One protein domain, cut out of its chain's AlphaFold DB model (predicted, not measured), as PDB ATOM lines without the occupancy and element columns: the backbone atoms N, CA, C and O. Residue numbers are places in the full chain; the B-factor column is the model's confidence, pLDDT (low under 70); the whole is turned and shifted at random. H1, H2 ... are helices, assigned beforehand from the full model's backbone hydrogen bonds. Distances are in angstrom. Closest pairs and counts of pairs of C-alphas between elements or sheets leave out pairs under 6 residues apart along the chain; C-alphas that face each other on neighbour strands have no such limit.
ATOM      1  N   GLN A  52      45.038 137.844 105.588       50.16
ATOM      2  CA  GLN A  52      45.836 136.672 105.222       50.16
ATOM      3  C   GLN A  52      45.504 135.468 106.123       50.16
ATOM      4  O   GLN A  52      45.475 134.331 105.643       50.16
ATOM      5  N   GLY A  53      45.160 135.726 107.392       52.72
ATOM      6  CA  GLY A  53      44.666 134.714 108.333       52.72
ATOM      7  C   GLY A  53      43.380 134.026 107.863       52.72
ATOM      8  O   GLY A  53      43.312 132.802 107.837       52.72
ATOM      9  N   ASN A  54      42.407 134.785 107.352       61.09
ATOM     10  CA  ASN A  54      41.134 134.233 106.874       61.09
ATOM     11  C   ASN A  54      41.293 133.384 105.615       61.09
ATOM     12  O   ASN A  54      40.566 132.410 105.422       61.09
ATOM     13  N   ARG A  55      42.254 133.737 104.754       61.38
ATOM     14  CA  ARG A  55      42.586 132.928 103.578       61.38
ATOM     15  C   ARG A  55      43.186 131.583 103.990       61.38
ATOM     16  O   ARG A  55      42.843 130.565 103.397       61.38
ATOM     17  N   ILE A  56      44.057 131.575 105.000       65.44
ATOM     18  CA  ILE A  56      44.660 130.349 105.540       65.44
ATOM     19  C   ILE A  56      43.592 129.483 106.219       65.44
ATOM     20  O   ILE A  56      43.537 128.281 105.959       65.44
ATOM     21  N   ASP A  57      42.695 130.080 107.003       69.25
ATOM     22  CA  ASP A  57      41.621 129.350 107.681       69.25
ATOM     23  C   ASP A  57      40.605 128.759 106.696       69.25
ATOM     24  O   ASP A  57      40.262 127.584 106.805       69.25
ATOM     25  N   ALA A  58      40.186 129.509 105.672       63.16
ATOM     26  CA  ALA A  58      39.300 128.993 104.626       63.16
ATOM     27  C   ALA A  58      39.931 127.821 103.852       63.16
ATOM     28  O   ALA A  58      39.250 126.840 103.539       63.16
ATOM     29  N   LEU A  59      41.240 127.890 103.575       73.00
ATOM     30  CA  LEU A  59      41.984 126.797 102.944       73.00
ATOM     31  C   LEU A  59      42.100 125.576 103.865       73.00
ATOM     32  O   LEU A  59      41.899 124.452 103.405       73.00
ATOM     33  N   ASN A  60      42.376 125.779 105.155       72.00
ATOM     34  CA  ASN A  60      42.466 124.698 106.140       72.00
ATOM     35  C   ASN A  60      41.118 123.997 106.347       72.00
ATOM     36  O   ASN A  60      41.068 122.768 106.382       72.00
ATOM     37  N   ILE A  61      40.024 124.758 106.422       72.19
ATOM     38  CA  ILE A  61      38.666 124.213 106.519       72.19
ATOM     39  C   ILE A  61      38.330 123.435 105.241       72.19
ATOM     40  O   ILE A  61      37.929 122.277 105.327       72.19
ATOM     41  N   SER A  62      38.573 124.010 104.059       73.44
ATOM     42  CA  SER A  62      38.345 123.320 102.778       73.44
ATOM     43  C   SER A  62      39.134 122.013 102.682       73.44
ATOM     44  O   SER A  62      38.612 121.007 102.207       73.44
ATOM     45  N   LYS A  63      40.378 122.000 103.173       80.88
ATOM     46  CA  LYS A  63      41.211 120.797 103.225       80.88
ATOM     47  C   LYS A  63      40.601 119.717 104.124       80.88
ATOM     48  O   LYS A  63      40.519 118.573 103.697       80.88
ATOM     49  N   MET A  64      40.132 120.078 105.318       86.38
ATOM     50  CA  MET A  64      39.483 119.139 106.241       86.38
ATOM     51  C   MET A  64      38.228 118.504 105.623       86.38
ATOM     52  O   MET A  64      38.059 117.291 105.698       86.38
ATOM     53  N   TYR A  65      37.367 119.297 104.978       74.75
ATOM     54  CA  TYR A  65      36.163 118.770 104.323       74.75
ATOM     55  C   TYR A  65      36.485 117.844 103.148       74.75
ATOM     56  O   TYR A  65      35.823 116.827 102.980       74.75
ATOM     57  N   LEU A  66      37.529 118.148 102.372       84.69
ATOM     58  CA  LEU A  66      37.990 117.267 101.298       84.69
ATOM     59  C   LEU A  66      38.593 115.960 101.825       84.69
ATOM     60  O   LEU A  66      38.461 114.932 101.171       84.69
ATOM     61  N   GLU A  67      39.272 115.987 102.973       85.25
ATOM     62  CA  GLU A  67      39.780 114.774 103.625       85.25
ATOM     63  C   GLU A  67      38.631 113.897 104.141       85.25
ATOM     64  O   GLU A  67      38.669 112.683 103.958       85.25
ATOM     65  N   LEU A  68      37.590 114.496 104.729       82.69
ATOM     66  CA  LEU A  68      36.391 113.769 105.164       82.69
ATOM     67  C   LEU A  68      35.648 113.141 103.981       82.69
ATOM     68  O   LEU A  68      35.350 111.950 104.013       82.69
ATOM     69  N   ASP A  69      35.424 113.917 102.921       87.56
ATOM     70  CA  ASP A  69      34.761 113.447 101.702       87.56
ATOM     71  C   ASP A  69      35.549 112.316 101.019       87.56
ATOM     72  O   ASP A  69      34.961 111.345 100.561       87.56
ATOM     73  N   GLN A  70      36.884 112.365 101.028       85.94
ATOM     74  CA  GLN A  70      37.720 111.267 100.521       85.94
ATOM     75  C   GLN A  70      37.608 109.985 101.344       85.94
ATOM     76  O   GLN A  70      37.722 108.895 100.788       85.94
ATOM     77  N   VAL A  71      37.419 110.093 102.660       83.94
ATOM     78  CA  VAL A  71      37.241 108.919 103.525       83.94
ATOM     79  C   VAL A  71      35.845 108.325 103.339       83.94
ATOM     80  O   VAL A  71      35.711 107.107 103.248       83.94
ATOM     81  N   GLU A  72      34.818 109.168 103.255       86.00
ATOM     82  CA  GLU A  72      33.423 108.740 103.097       86.00
ATOM     83  C   GLU A  72      33.125 108.228 101.680       86.00
ATOM     84  O   GLU A  72      32.437 107.221 101.505       86.00
ATOM     85  N   HIS A  73      33.709 108.866 100.666       89.62
ATOM     86  CA  HIS A  73      33.491 108.583  99.248       89.62
ATOM     87  C   HIS A  73      34.772 108.115  98.546       89.62
ATOM     88  O   HIS A  73      35.033 108.487  97.403       89.62
ATOM     89  N   TYR A  74      35.575 107.269  99.203       88.00
ATOM     90  CA  TYR A  74      36.864 106.795  98.671       88.00
ATOM     91  C   TYR A  74      36.757 106.197  97.256       88.00
ATOM     92  O   TYR A  74      37.645 106.399  96.430       88.00
ATOM     93  N   GLU A  75      35.646 105.530  96.932       89.75
ATOM     94  CA  GLU A  75      35.367 104.946  95.610       89.75
ATOM     95  C   GLU A  75      35.309 105.993  94.485       89.75
ATOM     96  O   GLU A  75      35.637 105.697  93.333       89.75
ATOM     97  N   LEU A  76      34.933 107.236  94.806       90.00
ATOM     98  CA  LEU A  76      34.939 108.343  93.851       90.00
ATOM     99  C   LEU A  76      36.370 108.731  93.460       90.00
ATOM    100  O   LEU A  76      36.634 109.017  92.294       90.00
ATOM    101  N   TYR A  77      37.289 108.696  94.425       88.44
ATOM    102  CA  TYR A  77      38.680 109.128  94.271       88.44
ATOM    103  C   TYR A  77      39.615 108.033  93.750       88.44
ATOM    104  O   TYR A  77      40.719 108.333  93.292       88.44
ATOM    105  N   VAL A  78      39.188 106.770  93.786       91.25
ATOM    106  CA  VAL A  78      39.929 105.671  93.166       91.25
ATOM    107  C   VAL A  78      39.751 105.740  91.650       91.25
ATOM    108  O   VAL A  78      38.655 105.581  91.113       91.25
ATOM    109  N   VAL A  79      40.861 105.965  90.950       92.62
ATOM    110  CA  VAL A  79      40.926 105.898  89.489       92.62
ATOM    111  C   VAL A  79      41.539 104.560  89.102       92.62
ATOM    112  O   VAL A  79      42.698 104.295  89.421       92.62
ATOM    113  N   ASP A  80      40.763 103.712  88.428       91.81
ATOM    114  CA  ASP A  80      41.234 102.401  87.990       91.81
ATOM    115  C   ASP A  80      42.346 102.570  86.930       91.81
ATOM    116  O   ASP A  80      42.123 103.190  85.884       91.81
ATOM    117  N   PRO A  81      43.562 102.046  87.178       88.19
ATOM    118  CA  PRO A  81      44.689 102.176  86.256       88.19
ATOM    119  C   PRO A  81      44.498 101.413  84.939       88.19
ATOM    120  O   PRO A  81      45.271 101.627  84.006       88.19
ATOM    121  N   THR A  82      43.512 100.517  84.859       95.38
ATOM    122  CA  THR A  82      43.178  99.760  83.647       95.38
ATOM    123  C   THR A  82      42.263 100.526  82.690       95.38
ATOM    124  O   THR A  82      42.093 100.094  81.547       95.38
ATOM    125  N   LEU A  83      41.713 101.672  83.117       93.25
ATOM    126  CA  LEU A  83      40.905 102.541  82.262       93.25
ATOM    127  C   LEU A  83      41.706 103.056  81.067       93.25
ATOM    128  O   LEU A  83      42.910 103.322  81.147       93.25
ATOM    129  N   SER A  84      41.002 103.259  79.953       95.94
ATOM    130  CA  SER A  84      41.576 103.950  78.804       95.94
ATOM    131  C   SER A  84      41.972 105.381  79.191       95.94
ATOM    132  O   SER A  84      41.436 105.954  80.140       95.94
ATOM    133  N   ALA A  85      42.900 105.988  78.448       92.88
ATOM    134  CA  ALA A  85      43.323 107.361  78.724       92.88
ATOM    135  C   ALA A  85      42.131 108.339  78.743       92.88
ATOM    136  O   ALA A  85      42.035 109.154  79.654       92.88
ATOM    137  N   THR A  86      41.193 108.189  77.804       96.38
ATOM    138  CA  THR A  86      39.983 109.018  77.708       96.38
ATOM    139  C   THR A  86      39.060 108.834  78.911       96.38
ATOM    140  O   THR A  86      38.597 109.817  79.484       96.38
ATOM    141  N   ASP A  87      38.815 107.590  79.327       94.88
ATOM    142  CA  ASP A  87      37.923 107.300  80.458       94.88
ATOM    143  C   ASP A  87      38.546 107.745  81.783       94.88
ATOM    144  O   ASP A  87      37.870 108.276  82.664       94.88
ATOM    145  N   ARG A  88      39.868 107.598  81.906       94.62
ATOM    146  CA  ARG A  88      40.637 108.109  83.038       94.62
ATOM    147  C   ARG A  88      40.556 109.634  83.121       94.62
ATOM    148  O   ARG A  88      40.362 110.171  84.208       94.62
ATOM    149  N   ASP A  89      40.675 110.331  81.994       95.38
ATOM    150  CA  ASP A  89      40.568 111.791  81.949       95.38
ATOM    151  C   ASP A  89      39.140 112.257  82.287       95.38
ATOM    152  O   ASP A  89      38.970 113.228  83.030       95.38
ATOM    153  N   ALA A  90      38.113 111.527  81.838       95.44
ATOM    154  CA  ALA A  90      36.726 111.764  82.239       95.44
ATOM    155  C   ALA A  90      36.531 111.575  83.755       95.44
ATOM    156  O   ALA A  90      35.920 112.424  84.407       95.44
ATOM    157  N   ARG A  91      37.122 110.524  84.339       95.12
ATOM    158  CA  ARG A  91      37.073 110.275  85.789       95.12
ATOM    159  C   ARG A  91      37.788 111.362  86.589       95.12
ATOM    160  O   ARG A  91      37.284 111.817  87.612       95.12
ATOM    161  N   LEU A  92      38.936 111.838  86.112       93.38
ATOM    162  CA  LEU A  92      39.639 112.964  86.731       93.38
ATOM    163  C   LEU A  92      38.829 114.264  86.642       93.38
ATOM    164  O   LEU A  92      38.839 115.056  87.587       93.38
ATOM    165  N   ALA A  93      38.108 114.488  85.541       95.25
ATOM    166  CA  ALA A  93      37.212 115.633  85.402       95.25
ATOM    167  C   ALA A  93      36.027 115.564  86.380       95.25
ATOM    168  O   ALA A  93      35.670 116.585  86.967       95.25
ATOM    169  N   GLU A  94      35.469 114.373  86.604       95.38
ATOM    170  CA  GLU A  94      34.415 114.118  87.594       95.38
ATOM    171  C   GLU A  94      34.901 114.410  89.024       95.38
ATOM    172  O   GLU A  94      34.295 115.219  89.728       95.38
ATOM    173  N   ILE A  95      36.056 113.860  89.417       92.56
ATOM    174  CA  ILE A  95      36.681 114.128  90.726       92.56
ATOM    175  C   ILE A  95      36.949 115.632  90.899       92.56
ATOM    176  O   ILE A  95      36.676 116.223  91.948       92.56
ATOM    177  N   LYS A  96      37.454 116.297  89.854       93.44
ATOM    178  CA  LYS A  96      37.698 117.744  89.880       93.44
ATOM    179  C   LYS A  96      36.403 118.544  90.044       93.44
ATOM    180  O   LYS A  96      36.389 119.535  90.778       93.44
ATOM    181  N   ALA A  97      35.329 118.145  89.369       94.31
ATOM    182  CA  ALA A  97      34.029 118.794  89.500       94.31
ATOM    183  C   ALA A  97      33.480 118.646  90.927       94.31
ATOM    184  O   ALA A  97      33.061 119.644  91.516       94.31
ATOM    185  N   HIS A  98      33.569 117.443  91.500       91.19
ATOM    186  CA  HIS A  98      33.121 117.143  92.862       91.19
ATOM    187  C   HIS A  98      33.883 117.949  93.918       91.19
ATOM    188  O   HIS A  98      33.294 118.703  94.690       91.19
ATOM    189  N   THR A  99      35.215 117.905  93.877       87.81
ATOM    190  CA  THR A  99      36.065 118.672  94.806       87.81
ATOM    191  C   THR A  99      35.840 120.185  94.698       87.81
ATOM    192  O   THR A  99      35.824 120.889  95.710       87.81
ATOM    193  N   THR A 100      35.596 120.699  93.488       87.31
ATOM    194  CA  THR A 100      35.252 122.114  93.276       87.31
ATOM    195  C   THR A 100      33.883 122.457  93.870       87.31
ATOM    196  O   THR A 100      33.709 123.555  94.403       87.31
ATOM    197  N   ALA A 101      32.907 121.549  93.791       88.50
ATOM    198  CA  ALA A 101      31.590 121.742  94.391       88.50
ATOM    199  C   ALA A 101      31.686 121.838  95.922       88.50
ATOM    200  O   ALA A 101      31.150 122.789  96.490       88.50
ATOM    201  N   ILE A 102      32.465 120.960  96.563       83.31
ATOM    202  CA  ILE A 102      32.715 120.994  98.014       83.31
ATOM    203  C   ILE A 102      33.377 122.306  98.425       83.31
ATOM    204  O   ILE A 102      32.917 122.975  99.345       83.31
ATOM    205  N   GLN A 103      34.435 122.721  97.724       79.62
ATOM    206  CA  GLN A 103      35.108 123.988  98.026       79.62
ATOM    207  C   GLN A 103      34.145 125.175  97.921       79.62
ATOM    208  O   GLN A 103      34.147 126.055  98.780       79.62
ATOM    209  N   ARG A 104      33.287 125.196  96.893       79.56
ATOM    210  CA  ARG A 104      32.269 126.242  96.735       79.56
ATOM    211  C   ARG A 104      31.238 126.207  97.851       79.56
ATOM    212  O   ARG A 104      30.877 127.266  98.346       79.56
ATOM    213  N   GLU A 105      30.784 125.029  98.250       79.31
ATOM    214  CA  GLU A 105      29.815 124.875  99.328       79.31
ATOM    215  C   GLU A 105      30.384 125.328 100.678       79.31
ATOM    216  O   GLU A 105      29.738 126.089 101.398       79.31
ATOM    217  N   VAL A 106      31.616 124.930 100.993       72.12
ATOM    218  CA  VAL A 106      32.313 125.314 102.228       72.12
ATOM    219  C   VAL A 106      32.526 126.826 102.301       72.12
ATOM    220  O   VAL A 106      32.362 127.414 103.367       72.12
ATOM    221  N   ILE A 107      32.852 127.470 101.176       70.00
ATOM    222  CA  ILE A 107      33.050 128.927 101.105       70.00
ATOM    223  C   ILE A 107      31.711 129.687 101.114       70.00
ATOM    224  O   ILE A 107      31.635 130.786 101.659       70.00
ATOM    225  N   ALA A 108      30.657 129.131 100.506       67.75
ATOM    226  CA  ALA A 108      29.356 129.789 100.370       67.75
ATOM    227  C   ALA A 108      28.457 129.661 101.608       67.75
ATOM    228  O   ALA A 108      27.464 130.382 101.691       67.75
ATOM    229  N   ARG A 109      28.771 128.770 102.558       63.12
ATOM    230  CA  ARG A 109      28.044 128.653 103.830       63.12
ATOM    231  C   ARG A 109      28.401 129.857 104.732       63.12
ATOM    232  O   ARG A 109      29.537 129.943 105.195       63.12
ATOM    233  N   PRO A 110      27.464 130.808 104.957       45.12
ATOM    234  CA  PRO A 110      27.743 132.084 105.633       45.12
ATOM    235  C   PRO A 110      28.027 131.911 107.128       45.12
ATOM    236  O   PRO A 110      28.802 132.666 107.714       45.12
ATOM    237  N   ASP A 111      27.479 130.857 107.720       47.94
ATOM    238  CA  ASP A 111      27.884 130.376 109.024       47.94
ATOM    239  C   ASP A 111      28.985 129.367 108.765       47.94
ATOM    240  O   ASP A 111      28.705 128.288 108.244       47.94
ATOM    241  N   GLY A 112      30.237 129.734 109.060       48.88
ATOM    242  CA  GLY A 112      31.370 128.814 109.013       48.88
ATOM    243  C   GLY A 112      31.008 127.582 109.822       48.88
ATOM    244  O   GLY A 112      31.108 127.616 111.046       48.88
TER     245      GLY A 112
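What this domain is: This is residues 52 to 112 of the 318 residues of an uncharacterized protein of Aphanomyces astaci (UniProt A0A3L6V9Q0). Two long helices, H1 and H3, make a lopsided V: the middle of H1, residues 58 to 66, meets residues 99 to 107 near the end of H3, and residues 52 to 57 of H1 stick out beyond the meeting place. Short H2 sits where the two long helices spread apart, near both, and the link after it runs to the far end of H3. The printed part has 61 residues with three named helices, in the order H1, H2, H3, and no named strand; its class is all helix. It is loose, with a radius of gyration of the C-alphas of 14.0 A, and spans 42 by 19 by 18 A.

Where its parts are: Find C-alpha 52 at (45.836, 136.672, 105.222); from there H1, residues 52 to 72, runs 30.6 A to C-alpha 72 at (33.423, 108.740, 103.097). After His 73 comes H2, residues 74 to 77. Look next for C-alpha 85 at (43.323, 107.361, 78.724), where H3, residues 85 to 108, begins its 34.2 A.

How they stand to each other: H1 and H3 touch, closest at the C-alphas of Ser 62 and Gln 103, 5.8 A apart. They run opposite ways at a steep tilt of 52 degrees. H2 is close to H1 but not clearly touching it; the closest C-alphas, of Gln 70 and Tyr 77, are 6.7 A apart. H2 is also close to H3 but not clearly touching it, with the C-alphas of Tyr 77 and Ile 95 closest at 6.4 A. In H1 and H3 every O i to N i+4 pair is within hydrogen-bond range; H2 is too short for such a pair, and its one O i to N i+3 pair is within range.

The domain as a whole: The two C-alphas farthest apart, of Gln 52 and Thr 82, are 42.8 A apart. The printed part has no cut. The link from H1 to H2 is tight and that from H2 to H3 is short, with 7 residues. In the B-factor column of this predicted model, the mean pLDDT of the printed part is 81.4; residues 52 to 58 and 108 to 112 are under 70.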